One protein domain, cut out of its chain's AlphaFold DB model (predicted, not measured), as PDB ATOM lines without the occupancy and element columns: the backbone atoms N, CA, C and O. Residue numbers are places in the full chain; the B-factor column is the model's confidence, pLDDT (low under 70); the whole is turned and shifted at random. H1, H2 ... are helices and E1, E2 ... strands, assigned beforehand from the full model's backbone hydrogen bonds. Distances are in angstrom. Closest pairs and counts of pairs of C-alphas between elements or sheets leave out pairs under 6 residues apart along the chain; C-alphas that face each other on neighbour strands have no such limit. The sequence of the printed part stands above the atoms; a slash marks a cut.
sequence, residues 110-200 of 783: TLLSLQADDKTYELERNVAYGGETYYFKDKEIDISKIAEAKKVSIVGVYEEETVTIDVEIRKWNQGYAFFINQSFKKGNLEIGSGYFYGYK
ATOM      1  N   THR A 110      26.171   4.396   8.187       78.50
ATOM      2  CA  THR A 110      25.022   3.810   8.892       78.50
ATOM      3  C   THR A 110      25.122   2.294   8.842       78.50
ATOM      4  O   THR A 110      25.143   1.718   7.754       78.50
ATOM      5  N   LEU A 111      25.171   1.634  10.000       82.75
ATOM      6  CA  LEU A 111      25.255   0.173  10.055       82.75
ATOM      7  C   LEU A 111      23.888  -0.461   9.779       82.75
ATOM      8  O   LEU A 111      22.872  -0.025  10.319       82.75
ATOM      9  N   LEU A 112      23.874  -1.494   8.935       87.69
ATOM     10  CA  LEU A 112      22.666  -2.233   8.563       87.69
ATOM     11  C   LEU A 112      22.611  -3.613   9.212       87.69
ATOM     12  O   LEU A 112      21.558  -4.049   9.670       87.69
ATOM     13  N   SER A 113      23.730  -4.333   9.204       91.44
ATOM     14  CA  SER A 113      23.796  -5.687   9.746       91.44
ATOM     15  C   SER A 113      25.210  -6.053  10.171       91.44
ATOM     16  O   SER A 113      26.183  -5.422   9.764       91.44
ATOM     17  N   LEU A 114      25.303  -7.094  10.985       92.12
ATOM     18  CA  LEU A 114      26.535  -7.741  11.395       92.12
ATOM     19  C   LEU A 114      26.544  -9.169  10.852       92.12
ATOM     20  O   LEU A 114      25.583  -9.910  11.039       92.12
ATOM     21  N   GLN A 115      27.620  -9.558  10.186       91.44
ATOM     22  CA  GLN A 115      27.875 -10.934   9.783       91.44
ATOM     23  C   GLN A 115      28.837 -11.567  10.783       91.44
ATOM     24  O   GLN A 115      29.929 -11.043  10.996       91.44
ATOM     25  N   ALA A 116      28.437 -12.684  11.385       90.06
ATOM     26  CA  ALA A 116      29.292 -13.510  12.227       90.06
ATOM     27  C   ALA A 116      29.278 -14.935  11.663       90.06
ATOM     28  O   ALA A 116      28.235 -15.597  11.664       90.06
ATOM     29  N   ASP A 117      30.420 -15.366  11.126       86.00
ATOM     30  CA  ASP A 117      30.554 -16.557  10.283       86.00
ATOM     31  C   ASP A 117      29.465 -16.599   9.186       86.00
ATOM     32  O   ASP A 117      29.333 -15.656   8.405       86.00
ATOM     33  N   ASP A 118      28.651 -17.657   9.138       86.75
ATOM     34  CA  ASP A 118      27.602 -17.843   8.124       86.75
ATOM     35  C   ASP A 118      26.252 -17.190   8.501       86.75
ATOM     36  O   ASP A 118      25.238 -17.405   7.830       86.75
ATOM     37  N   LYS A 119      26.192 -16.417   9.596       91.69
ATOM     38  CA  LYS A 119      24.955 -15.794  10.096       91.69
ATOM     39  C   LYS A 119      24.980 -14.281   9.958       91.69
ATOM     40  O   LYS A 119      25.984 -13.631  10.218       91.69
ATOM     41  N   THR A 120      23.828 -13.715   9.604       93.62
ATOM     42  CA  THR A 120      23.606 -12.266   9.528       93.62
ATOM     43  C   THR A 120      22.624 -11.832  10.609       93.62
ATOM     44  O   THR A 120      21.563 -12.434  10.761       93.62
ATOM     45  N   TYR A 121      22.968 -10.769  11.324       93.50
ATOM     46  CA  TYR A 121      22.176 -10.159  12.382       93.50
ATOM     47  C   TYR A 121      21.840  -8.728  11.978       93.50
ATOM     48  O   TYR A 121      22.734  -7.911  11.767       93.50
ATOM     49  N   GLU A 122      20.556  -8.412  11.841       94.25
ATOM     50  CA  GLU A 122      20.141  -7.058  11.477       94.25
ATOM     51  C   GLU A 122      20.313  -6.083  12.643       94.25
ATOM     52  O   GLU A 122      19.964  -6.384  13.789       94.25
ATOM     53  N   LEU A 123      20.804  -4.892  12.311       90.12
ATOM     54  CA  LEU A 123      21.012  -3.793  13.236       90.12
ATOM     55  C   LEU A 123      20.023  -2.664  12.946       90.12
ATOM     56  O   LEU A 123      19.574  -2.455  11.819       90.12
ATOM     57  N   GLU A 124      19.697  -1.910  13.983       87.56
ATOM     58  CA  GLU A 124      18.996  -0.640  13.868       87.56
ATOM     59  C   GLU A 124      19.600   0.370  14.835       87.56
ATOM     60  O   GLU A 124      19.979   0.030  15.953       87.56
ATOM     61  N   ARG A 125      19.735   1.619  14.392       80.44
ATOM     62  CA  ARG A 125      20.347   2.668  15.208       80.44
ATOM     63  C   ARG A 125      19.480   2.961  16.429       80.44
ATOM     64  O   ARG A 125      18.262   3.067  16.289       80.44
ATOM     65  N   ASN A 126      20.111   3.105  17.590       80.06
ATOM     66  CA  ASN A 126      19.440   3.482  18.827       80.06
ATOM     67  C   ASN A 126      18.903   4.924  18.726       80.06
ATOM     68  O   ASN A 126      19.622   5.824  18.290       80.06
ATOM     69  N   VAL A 127      17.637   5.134  19.092       78.00
ATOM     70  CA  VAL A 127      16.980   6.451  19.081       78.00
ATOM     71  C   VAL A 127      17.036   7.175  20.427       78.00
ATOM     72  O   VAL A 127      16.901   8.392  20.430       78.00
ATOM     73  N   ALA A 128      17.233   6.462  21.543       66.25
ATOM     74  CA  ALA A 128      17.324   7.050  22.887       66.25
ATOM     75  C   ALA A 128      18.730   7.584  23.189       66.25
ATOM     76  O   ALA A 128      18.892   8.673  23.735       66.25
ATOM     77  N   TYR A 129      19.754   6.825  22.802       61.66
ATOM     78  CA  TYR A 129      21.153   7.183  23.011       61.66
ATOM     79  C   TYR A 129      21.735   7.688  21.691       61.66
ATOM     80  O   TYR A 129      21.734   6.977  20.686       61.66
ATOM     81  N   GLY A 130      22.233   8.927  21.674       54.50
ATOM     82  CA  GLY A 130      22.977   9.455  20.528       54.50
ATOM     83  C   GLY A 130      24.254   8.649  20.218       54.50
ATOM     84  O   GLY A 130      24.661   7.762  20.968       54.50
ATOM     85  N   GLY A 131      24.920   8.969  19.102       63.06
ATOM     86  CA  GLY A 131      26.225   8.388  18.740       63.06
ATOM     87  C   GLY A 131      26.166   7.051  17.984       63.06
ATOM     88  O   GLY A 131      25.272   6.844  17.153       63.06
ATOM     89  N   GLU A 132      27.156   6.185  18.247       70.62
ATOM     90  CA  GLU A 132      27.445   4.899  17.574       70.62
ATOM     91  C   GLU A 132      26.874   3.689  18.348       70.62
ATOM     92  O   GLU A 132      27.560   2.703  18.642       70.62
ATOM     93  N   THR A 133      25.599   3.773  18.737       79.94
ATOM     94  CA  THR A 133      24.888   2.694  19.441       79.94
ATOM     95  C   THR A 133      23.757   2.123  18.584       79.94
ATOM     96  O   THR A 133      23.004   2.849  17.931       79.94
ATOM     97  N   TYR A 134      23.653   0.795  18.561       85.94
ATOM     98  CA  TYR A 134      22.717   0.045  17.725       85.94
ATOM     99  C   TYR A 134      22.029  -1.043  18.548       85.94
ATOM    100  O   TYR A 134      22.636  -1.633  19.439       85.94
ATOM    101  N   TYR A 135      20.773  -1.341  18.230       89.12
ATOM    102  CA  TYR A 135      20.086  -2.539  18.693       89.12
ATOM    103  C   TYR A 135      20.185  -3.643  17.650       89.12
ATOM    104  O   TYR A 135      20.063  -3.399  16.449       89.12
ATOM    105  N   PHE A 136      20.314  -4.879  18.120       91.25
ATOM    106  CA  PHE A 136      19.933  -6.030  17.318       91.25
ATOM    107  C   PHE A 136      18.412  -6.049  17.174       91.25
ATOM    108  O   PHE A 136      17.675  -5.916  18.157       91.25
ATOM    109  N   LYS A 137      17.922  -6.204  15.941       90.75
ATOM    110  CA  LYS A 137      16.472  -6.253  15.707       90.75
ATOM    111  C   LYS A 137      15.824  -7.491  16.319       90.75
ATOM    112  O   LYS A 137      14.677  -7.413  16.759       90.75
ATOM    113  N   ASP A 138      16.555  -8.604  16.346       89.25
ATOM    114  CA  ASP A 138      16.130  -9.839  16.995       89.25
ATOM    115  C   ASP A 138      16.193  -9.697  18.524       89.25
ATOM    116  O   ASP A 138      17.260  -9.489  19.105       89.25
ATOM    117  N   LYS A 139      15.031  -9.807  19.174       82.94
ATOM    118  CA  LYS A 139      14.892  -9.711  20.634       82.94
ATOM    119  C   LYS A 139      15.431 -10.947  21.353       82.94
ATOM    120  O   LYS A 139      15.891 -10.827  22.483       82.94
ATOM    121  N   GLU A 140      15.429 -12.104  20.696       86.25
ATOM    122  CA  GLU A 140      15.868 -13.385  21.267       86.25
ATOM    123  C   GLU A 140      17.341 -13.681  20.972       86.25
ATOM    124  O   GLU A 140      17.821 -14.797  21.179       86.25
ATOM    125  N   ILE A 141      18.083 -12.674  20.503       89.50
ATOM    126  CA  ILE A 141      19.478 -12.842  20.129       89.50
ATOM    127  C   ILE A 141      20.322 -13.359  21.298       89.50
ATOM    128  O   ILE A 141      20.181 -12.930  22.451       89.50
ATOM    129  N   ASP A 142      21.215 -14.286  20.972       87.62
ATOM    130  CA  ASP A 142      22.206 -14.840  21.882       87.62
ATOM    131  C   ASP A 142      23.576 -14.269  21.524       87.62
ATOM    132  O   ASP A 142      24.190 -14.653  20.523       87.62
ATOM    133  N   ILE A 143      24.028 -13.301  22.322       88.50
ATOM    134  CA  ILE A 143      25.261 -12.560  22.045       88.50
ATOM    135  C   ILE A 143      26.496 -13.467  22.179       88.50
ATOM    136  O   ILE A 143      27.481 -13.228  21.479       88.50
ATOM    137  N   SER A 144      26.455 -14.546  22.978       83.44
ATOM    138  CA  SER A 144      27.616 -15.445  23.099       83.44
ATOM    139  C   SER A 144      27.952 -16.134  21.776       83.44
ATOM    140  O   SER A 144      29.121 -16.283  21.442       83.44
ATOM    141  N   LYS A 145      26.945 -16.442  20.949       84.50
ATOM    142  CA  LYS A 145      27.153 -17.028  19.613       84.50
ATOM    143  C   LYS A 145      27.826 -16.076  18.632       84.50
ATOM    144  O   LYS A 145      28.431 -16.529  17.667       84.50
ATOM    145  N   ILE A 146      27.689 -14.769  18.842       87.19
ATOM    146  CA  ILE A 146      28.418 -13.761  18.065       87.19
ATOM    147  C   ILE A 146      29.864 -13.692  18.558       87.19
ATOM    148  O   ILE A 146      30.779 -13.588  17.750       87.19
ATOM    149  N   ALA A 147      30.069 -13.790  19.874       80.31
ATOM    150  CA  ALA A 147      31.393 -13.767  20.489       80.31
ATOM    151  C   ALA A 147      32.267 -14.982  20.145       80.31
ATOM    152  O   ALA A 147      33.485 -14.854  20.080       80.31
ATOM    153  N   GLU A 148      31.657 -16.143  19.912       79.81
ATOM    154  CA  GLU A 148      32.340 -17.382  19.515       79.81
ATOM    155  C   GLU A 148      32.675 -17.451  18.014       79.81
ATOM    156  O   GLU A 148      33.331 -18.397  17.572       79.81
ATOM    157  N   ALA A 149      32.224 -16.476  17.215       79.88
ATOM    158  CA  ALA A 149      32.412 -16.494  15.772       79.88
ATOM    159  C   ALA A 149      33.890 -16.340  15.384       79.88
ATOM    160  O   ALA A 149      34.621 -15.517  15.938       79.88
ATOM    161  N   LYS A 150      34.329 -17.102  14.377       76.31
ATOM    162  CA  LYS A 150      35.717 -17.047  13.881       76.31
ATOM    163  C   LYS A 150      35.988 -15.771  13.099       76.31
ATOM    164  O   LYS A 150      37.114 -15.272  13.104       76.31
ATOM    165  N   LYS A 151      34.974 -15.274  12.390       82.00
ATOM    166  CA  LYS A 151      35.035 -14.034  11.623       82.00
ATOM    167  C   LYS A 151      33.804 -13.184  11.894       82.00
ATOM    168  O   LYS A 151      32.678 -13.664  11.789       82.00
ATOM    169  N   VAL A 152      34.030 -11.896  12.148       87.19
ATOM    170  CA  VAL A 152      32.962 -10.910  12.307       87.19
ATOM    171  C   VAL A 152      33.206  -9.727  11.376       87.19
ATOM    172  O   VAL A 152      34.323  -9.227  11.255       87.19
ATOM    173  N   SER A 153      32.156  -9.282  10.695       88.00
ATOM    174  CA  SER A 153      32.177  -8.083   9.858       88.00
ATOM    175  C   SER A 153      30.860  -7.326   9.976       88.00
ATOM    176  O   SER A 153      29.826  -7.892  10.329       88.00
ATOM    177  N   ILE A 154      30.888  -6.032   9.697       86.94
ATOM    178  CA  ILE A 154      29.698  -5.190   9.614       86.94
ATOM    179  C   ILE A 154      29.425  -4.824   8.170       86.94
ATOM    180  O   ILE A 154      30.341  -4.546   7.398       86.94
ATOM    181  N   VAL A 155      28.145  -4.779   7.832       87.69
ATOM    182  CA  VAL A 155      27.651  -4.248   6.570       87.69
ATOM    183  C   VAL A 155      26.941  -2.942   6.875       87.69
ATOM    184  O   VAL A 155      25.983  -2.908   7.653       87.69
ATOM    185  N   GLY A 156      27.414  -1.863   6.262       84.75
ATOM    186  CA  GLY A 156      26.851  -0.529   6.405       84.75
ATOM    187  C   GLY A 156      26.643   0.149   5.060       84.75
ATOM    188  O   GLY A 156      27.070  -0.348   4.018       84.75
ATOM    189  N   VAL A 157      25.981   1.298   5.094       81.88
ATOM    190  CA  VAL A 157      25.829   2.192   3.947       81.88
ATOM    191  C   VAL A 157      26.529   3.497   4.254       81.88
ATOM    192  O   VAL A 157      26.334   4.091   5.316       81.88
ATOM    193  N   TYR A 158      27.338   3.935   3.303       82.25
ATOM    194  CA  TYR A 158      27.980   5.232   3.313       82.25
ATOM    195  C   TYR A 158      27.661   5.921   1.981       82.25
ATOM    196  O   TYR A 158      27.940   5.378   0.912       82.25
ATOM    197  N   GLU A 159      27.034   7.098   2.045       81.56
ATOM    198  CA  GLU A 159      26.380   7.741   0.894       81.56
ATOM    199  C   GLU A 159      25.332   6.805   0.249       81.56
ATOM    200  O   GLU A 159      24.321   6.494   0.876       81.56
ATOM    201  N   GLU A 160      25.570   6.343  -0.981       81.31
ATOM    202  CA  GLU A 160      24.724   5.385  -1.714       81.31
ATOM    203  C   GLU A 160      25.394   4.002  -1.852       81.31
ATOM    204  O   GLU A 160      24.850   3.096  -2.487       81.31
ATOM    205  N   GLU A 161      26.578   3.814  -1.264       83.44
ATOM    206  CA  GLU A 161      27.382   2.601  -1.406       83.44
ATOM    207  C   GLU A 161      27.245   1.696  -0.182       83.44
ATOM    208  O   GLU A 161      27.319   2.137   0.965       83.44
ATOM    209  N   THR A 162      27.078   0.397  -0.432       86.62
ATOM    210  CA  THR A 162      27.165  -0.623   0.617       86.62
ATOM    211  C   THR A 162      28.624  -1.002   0.826       86.62
ATOM    212  O   THR A 162      29.315  -1.363  -0.126       86.62
ATOM    213  N   VAL A 163      29.078  -0.957   2.074       83.75
ATOM    214  CA  VAL A 163      30.445  -1.298   2.478       83.75
ATOM    215  C   VAL A 163      30.425  -2.440   3.484       83.75
ATOM    216  O   VAL A 163      29.506  -2.552   4.296       83.75
ATOM    217  N   THR A 164      31.431  -3.311   3.415       85.69
ATOM    218  CA  THR A 164      31.659  -4.385   4.393       85.69
ATOM    219  C   THR A 164      33.007  -4.165   5.057       85.69
ATOM    220  O   THR A 164      33.998  -3.944   4.363       85.69
ATOM    221  N   ILE A 165      33.037  -4.192   6.387       79.69
ATOM    222  CA  ILE A 165      34.215  -3.861   7.192       79.69
ATOM    223  C   ILE A 165      34.426  -4.991   8.198       79.69
ATOM    224  O   ILE A 165      33.502  -5.333   8.934       79.69
ATOM    225  N   ASP A 166      35.622  -5.575   8.233       82.69
ATOM    226  CA  ASP A 166      35.976  -6.575   9.245       82.69
ATOM    227  C   ASP A 166      36.100  -5.899  10.627       82.69
ATOM    228  O   ASP A 166      36.638  -4.791  10.750       82.69
ATOM    229  N   VAL A 167      35.585  -6.554  11.673       81.38
ATOM    230  CA  VAL A 167      35.546  -6.015  13.044       81.38
ATOM    231  C   VAL A 167      36.052  -7.024  14.070       81.38
ATOM    232  O   VAL A 167      35.988  -8.234  13.862       81.38
ATOM    233  N   GLU A 168      36.526  -6.519  15.203       82.25
ATOM    234  CA  GLU A 168      36.962  -7.297  16.361       82.25
ATOM    235  C   GLU A 168      36.009  -7.056  17.539       82.25
ATOM    236  O   GLU A 168      35.626  -5.920  17.824       82.25
ATOM    237  N   ILE A 169      35.644  -8.118  18.259       84.69
ATOM    238  CA  ILE A 169      34.875  -8.012  19.503       84.69
ATOM    239  C   ILE A 169      35.849  -7.771  20.652       84.69
ATOM    240  O   ILE A 169      36.695  -8.612  20.938       84.69
ATOM    241  N   ARG A 170      35.704  -6.642  21.347       81.69
ATOM    242  CA  ARG A 170      36.582  -6.276  22.471       81.69
ATOM    243  C   ARG A 170      36.012  -6.639  23.831       81.69
ATOM    244  O   ARG A 170      36.765  -6.951  24.749       81.69
ATOM    245  N   LYS A 171      34.691  -6.567  23.984       83.50
ATOM    246  CA  LYS A 171      33.991  -6.910  25.227       83.50
ATOM    247  C   LYS A 171      32.559  -7.302  24.910       83.50
ATOM    248  O   LYS A 171      31.946  -6.709  24.031       83.50
ATOM    249  N   TRP A 172      31.996  -8.247  25.650       89.25
ATOM    250  CA  TRP A 172      30.584  -8.592  25.516       89.25
ATOM    251  C   TRP A 172      30.016  -9.139  26.825       89.25
ATOM    252  O   TRP A 172      30.746  -9.555  27.724       89.25
ATOM    253  N   ASN A 173      28.692  -9.108  26.926       86.81
ATOM    254  CA  ASN A 173      27.893  -9.873  27.872       86.81
ATOM    255  C   ASN A 173      26.538 -10.206  27.215       86.81
ATOM    256  O   ASN A 173      26.305  -9.890  26.053       86.81
ATOM    257  N   GLN A 174      25.619 -10.832  27.949       84.19
ATOM    258  CA  GLN A 174      24.305 -11.211  27.407       84.19
ATOM    259  C   GLN A 174      23.367 -10.022  27.090       84.19
ATOM    260  O   GLN A 174      22.306 -10.221  26.503       84.19
ATOM    261  N   GLY A 175      23.734  -8.792  27.462       85.31
ATOM    262  CA  GLY A 175      22.992  -7.566  27.158       85.31
ATOM    263  C   GLY A 175      23.577  -6.738  26.009       85.31
ATOM    264  O   GLY A 175      22.826  -6.033  25.339       85.31
ATOM    265  N   TYR A 176      24.887  -6.807  25.752       88.38
ATOM    266  CA  TYR A 176      25.521  -6.077  24.649       88.38
ATOM    267  C   TYR A 176      26.858  -6.685  24.198       88.38
ATOM    268  O   TYR A 176      27.533  -7.380  24.958       88.38
ATOM    269  N   ALA A 177      27.282  -6.343  22.983       87.31
ATOM    270  CA  ALA A 177      28.638  -6.551  22.483       87.31
ATOM    271  C   ALA A 177      29.262  -5.225  22.020       87.31
ATOM    272  O   ALA A 177      28.595  -4.376  21.427       87.31
ATOM    273  N   PHE A 178      30.542  -5.049  22.331       86.56
ATOM    274  CA  PHE A 178      31.369  -3.904  21.978       86.56
ATOM    275  C   PHE A 178      32.379  -4.324  20.916       86.56
ATOM    276  O   PHE A 178      33.205  -5.216  21.140       86.56
ATOM    277  N   PHE A 179      32.298  -3.665  19.768       82.69
ATOM    278  CA  PHE A 179      33.079  -3.977  18.583       82.69
ATOM    279  C   PHE A 179      34.018  -2.823  18.275       82.69
ATOM    280  O   PHE A 179      33.619  -1.671  18.417       82.69
ATOM    281  N   ILE A 180      35.217  -3.126  17.790       77.62
ATOM    282  CA  ILE A 180      36.111  -2.150  17.167       77.62
ATOM    283  C   ILE A 180      36.349  -2.540  15.714       77.62
ATOM    284  O   ILE A 180      36.336  -3.719  15.365       77.62
ATOM    285  N   ASN A 181      36.578  -1.560  14.853       68.81
ATOM    286  CA  ASN A 181      36.845  -1.784  13.440       68.81
ATOM    287  C   ASN A 181      38.136  -1.074  13.031       68.81
ATOM    288  O   ASN A 181      38.493  -0.044  13.605       68.81
ATOM    289  N   GLN A 182      38.809  -1.599  12.007       57.47
ATOM    290  CA  GLN A 182      39.808  -0.802  11.302       57.47
ATOM    291  C   GLN A 182      39.094   0.247  10.445       57.47
ATOM    292  O   GLN A 182      38.024  -0.024   9.889       57.47
ATOM    293  N   SER A 183      39.661   1.451  10.367       61.91
ATOM    294  CA  SER A 183      39.146   2.485   9.476       61.91
ATOM    295  C   SER A 183      39.219   2.030   8.027       61.91
ATOM    296  O   SER A 183      40.195   1.415   7.597       61.91
ATOM    297  N   PHE A 184      38.162   2.310   7.266       69.50
ATOM    298  CA  PHE A 184      38.143   2.057   5.832       69.50
ATOM    299  C   PHE A 184      38.343   3.375   5.089       69.50
ATOM    300  O   PHE A 184      37.871   4.424   5.514       69.50
ATOM    301  N   LYS A 185      39.064   3.350   3.970       75.00
ATOM    302  CA  LYS A 185      39.341   4.561   3.189       75.00
ATOM    303  C   LYS A 185      38.453   4.616   1.953       75.00
ATOM    304  O   LYS A 185      38.336   3.624   1.234       75.00
ATOM    305  N   LYS A 186      37.878   5.788   1.671       76.75
ATOM    306  CA  LYS A 186      37.272   6.116   0.369       76.75
ATOM    307  C   LYS A 186      38.074   7.254  -0.254       76.75
ATOM    308  O   LYS A 186      37.877   8.424   0.066       76.75
ATOM    309  N   GLY A 187      39.024   6.899  -1.119       82.56
ATOM    310  CA  GLY A 187      40.039   7.847  -1.586       82.56
ATOM    311  C   GLY A 187      40.855   8.383  -0.406       82.56
ATOM    312  O   GLY A 187      41.374   7.599   0.386       82.56
ATOM    313  N   ASN A 188      40.910   9.709  -0.267       84.81
ATOM    314  CA  ASN A 188      41.675  10.385   0.788       84.81
ATOM    315  C   ASN A 188      40.837  10.608   2.065       84.81
ATOM    316  O   ASN A 188      41.344  11.136   3.049       84.81
ATOM    317  N   LEU A 189      39.557  10.216   2.066       82.94
ATOM    318  CA  LEU A 189      38.715  10.259   3.257       82.94
ATOM    319  C   LEU A 189      38.910   8.993   4.092       82.94
ATOM    320  O   LEU A 189      38.698   7.877   3.606       82.94
ATOM    321  N   GLU A 190      39.240   9.177   5.362       77.00
ATOM    322  CA  GLU A 190      39.249   8.107   6.353       77.00
ATOM    323  C   GLU A 190      37.856   7.970   6.968       77.00
ATOM    324  O   GLU A 190      37.345   8.881   7.628       77.00
ATOM    325  N   ILE A 191      37.220   6.827   6.708       72.50
ATOM    326  CA  ILE A 191      35.859   6.545   7.130       72.50
ATOM    327  C   ILE A 191      35.852   5.502   8.244       72.50
ATOM    328  O   ILE A 191      36.308   4.372   8.087       72.50
ATOM    329  N   GLY A 192      35.256   5.890   9.368       63.09
ATOM    330  CA  GLY A 192      34.871   4.994  10.440       63.09
ATOM    331  C   GLY A 192      36.079   4.570  11.245       63.09
ATOM    332  O   GLY A 192      36.599   3.488  11.039       63.09
ATOM    333  N   SER A 193      36.500   5.375  12.210       50.56
ATOM    334  CA  SER A 193      37.208   4.808  13.350       50.56
ATOM    335  C   SER A 193      36.207   4.708  14.478       50.56
ATOM    336  O   SER A 193      35.592   5.708  14.832       50.56
ATOM    337  N   GLY A 194      36.102   3.537  15.085       61.88
ATOM    338  CA  GLY A 194      36.444   3.548  16.484       61.88
ATOM    339  C   GLY A 194      35.854   2.448  17.312       61.88
ATOM    340  O   GLY A 194      36.595   1.704  17.943       61.88
ATOM    341  N   TYR A 195      34.537   2.369  17.324       72.12
ATOM    342  CA  TYR A 195      33.805   1.288  17.943       72.12
ATOM    343  C   TYR A 195      32.314   1.475  17.709       72.12
ATOM    344  O   TYR A 195      31.856   2.581  17.431       72.12
ATOM    345  N   PHE A 196      31.543   0.417  17.917       77.75
ATOM    346  CA  PHE A 196      30.110   0.548  18.143       77.75
ATOM    347  C   PHE A 196      29.646  -0.439  19.211       77.75
ATOM    348  O   PHE A 196      30.306  -1.443  19.504       77.75
ATOM    349  N   TYR A 197      28.483  -0.146  19.785       85.06
ATOM    350  CA  TYR A 197      27.801  -1.044  20.708       85.06
ATOM    351  C   TYR A 197      26.580  -1.662  20.031       85.06
ATOM    352  O   TYR A 197      25.704  -0.937  19.558       85.06
ATOM    353  N   GLY A 198      26.519  -2.994  20.009       88.44
ATOM    354  CA  GLY A 198      25.331  -3.760  19.642       88.44
ATOM    355  C   GLY A 198      24.603  -4.229  20.897       88.44
ATOM    356  O   GLY A 198      25.093  -5.115  21.596       88.44
ATOM    357  N   TYR A 199      23.447  -3.643  21.188       87.50
ATOM    358  CA  TYR A 199      22.625  -3.955  22.353       87.50
ATOM    359  C   TYR A 199      21.533  -4.968  22.020       87.50
ATOM    360  O   TYR A 199      20.877  -4.898  20.977       87.50
ATOM    361  N   LYS A 200      21.286  -5.886  22.952       89.44
ATOM    362  CA  LYS A 200      20.062  -6.680  22.983       89.44
ATOM    363  C   LYS A 200      18.917  -5.803  23.489       89.44
ATOM    364  O   LYS A 200      19.085  -5.013  24.417       89.44
TER     365      LYS A 200
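What this domain is: This is residues 110 to 200 of the 783 residues of the protein "TonB-dependent receptor plug" of Roseburia sp. CAG:309 (UniProt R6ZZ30). A closed barrel of seven strands, running E1 E2 E3 E9 E6 E5 E4 round the ring, makes the body, with the short helix H1 outside it near E5 and E6. Between E6 and E9 the chain makes a small extra hairpin, E7 and E8, the elements whose centres are farthest from the mean of the C-alphas. The 91 printed residues hold one named helix and nine named strands in the order E1 E2 E3 H1 E4 E5 E6 E7 E8 E9; the class is mostly strand, and the barrel is mixed, with E3 and E9 its one parallel pair. The whole is compact, with a radius of gyration of the C-alphas of 12.6 A and spans of 39 by 32 by 21 A.

How they stand to each other: Start in the barrel with E1, residues 110 to 116, and E2, residues 119 to 125, an antiparallel hairpin at 156 degrees, where N 114 and O 121 are 2.8 A apart. E2 is the antiparallel neighbour of E3, residues 133 to 136, with N 124 and O 135 at 2.9 A; E1 E2 E3 are a meander, each strand the antiparallel neighbour of the one before. E9, residues 196 to 199, is parallel to E3 at 40 degrees, with N 134 and O 197 at 2.9 A. On the other side of E9 find E6, residues 176 to 181, antiparallel at 159 degrees, with N 198 and O 177 at 2.9 A. E5, residues 161 to 172, bends by 66 degrees at residue 169; it pairs with E6 over 167 to 172, N 170 and O 178 at 2.9 A, and with E4, residues 152 to 158, over 161 to 166, N 156 and O 163 at 3.0 A. E4 E5 E6 are a second meander. E4 and E1 close the ring, antiparallel at 160 degrees, with N 155 and O 113 at 2.8 A. H1, residues 143 to 147, is on the barrel, outside it, at a height over the sheet of 7.0 A and over none of the strands; its closest C-alphas to E5 are Ala 147 and Ile 169, 6.8 A. In H1 every O i to N i+4 pair is within hydrogen-bond range. E6 runs on into E7, residues 184 to 186, at 53 degrees; E7 forms a hairpin with E8, residues 189 to 191, N 184 and O 191 at 2.9 A.

Where its parts are: Find C-alpha 110 at (25.022, 3.810, 8.892), where E1 begins; it measures 18.1 A, E2 19.7 A, E4 19.1 A and E6 16.5 A. E5, the longest, runs 29.3 A from C-alpha 161 at (27.382, 2.601, -1.406). E9 ends at C-alpha 199, (22.625, -3.955, 22.353).

The domain as a whole: The two C-alphas farthest apart, Glu 140 and Asn 188, are 40.6 A apart. The printed part has no cut and no long link. Its mean pLDDT is 81.7; residues 128 to 131, 181 to 184 and 192 to 194 are under 70.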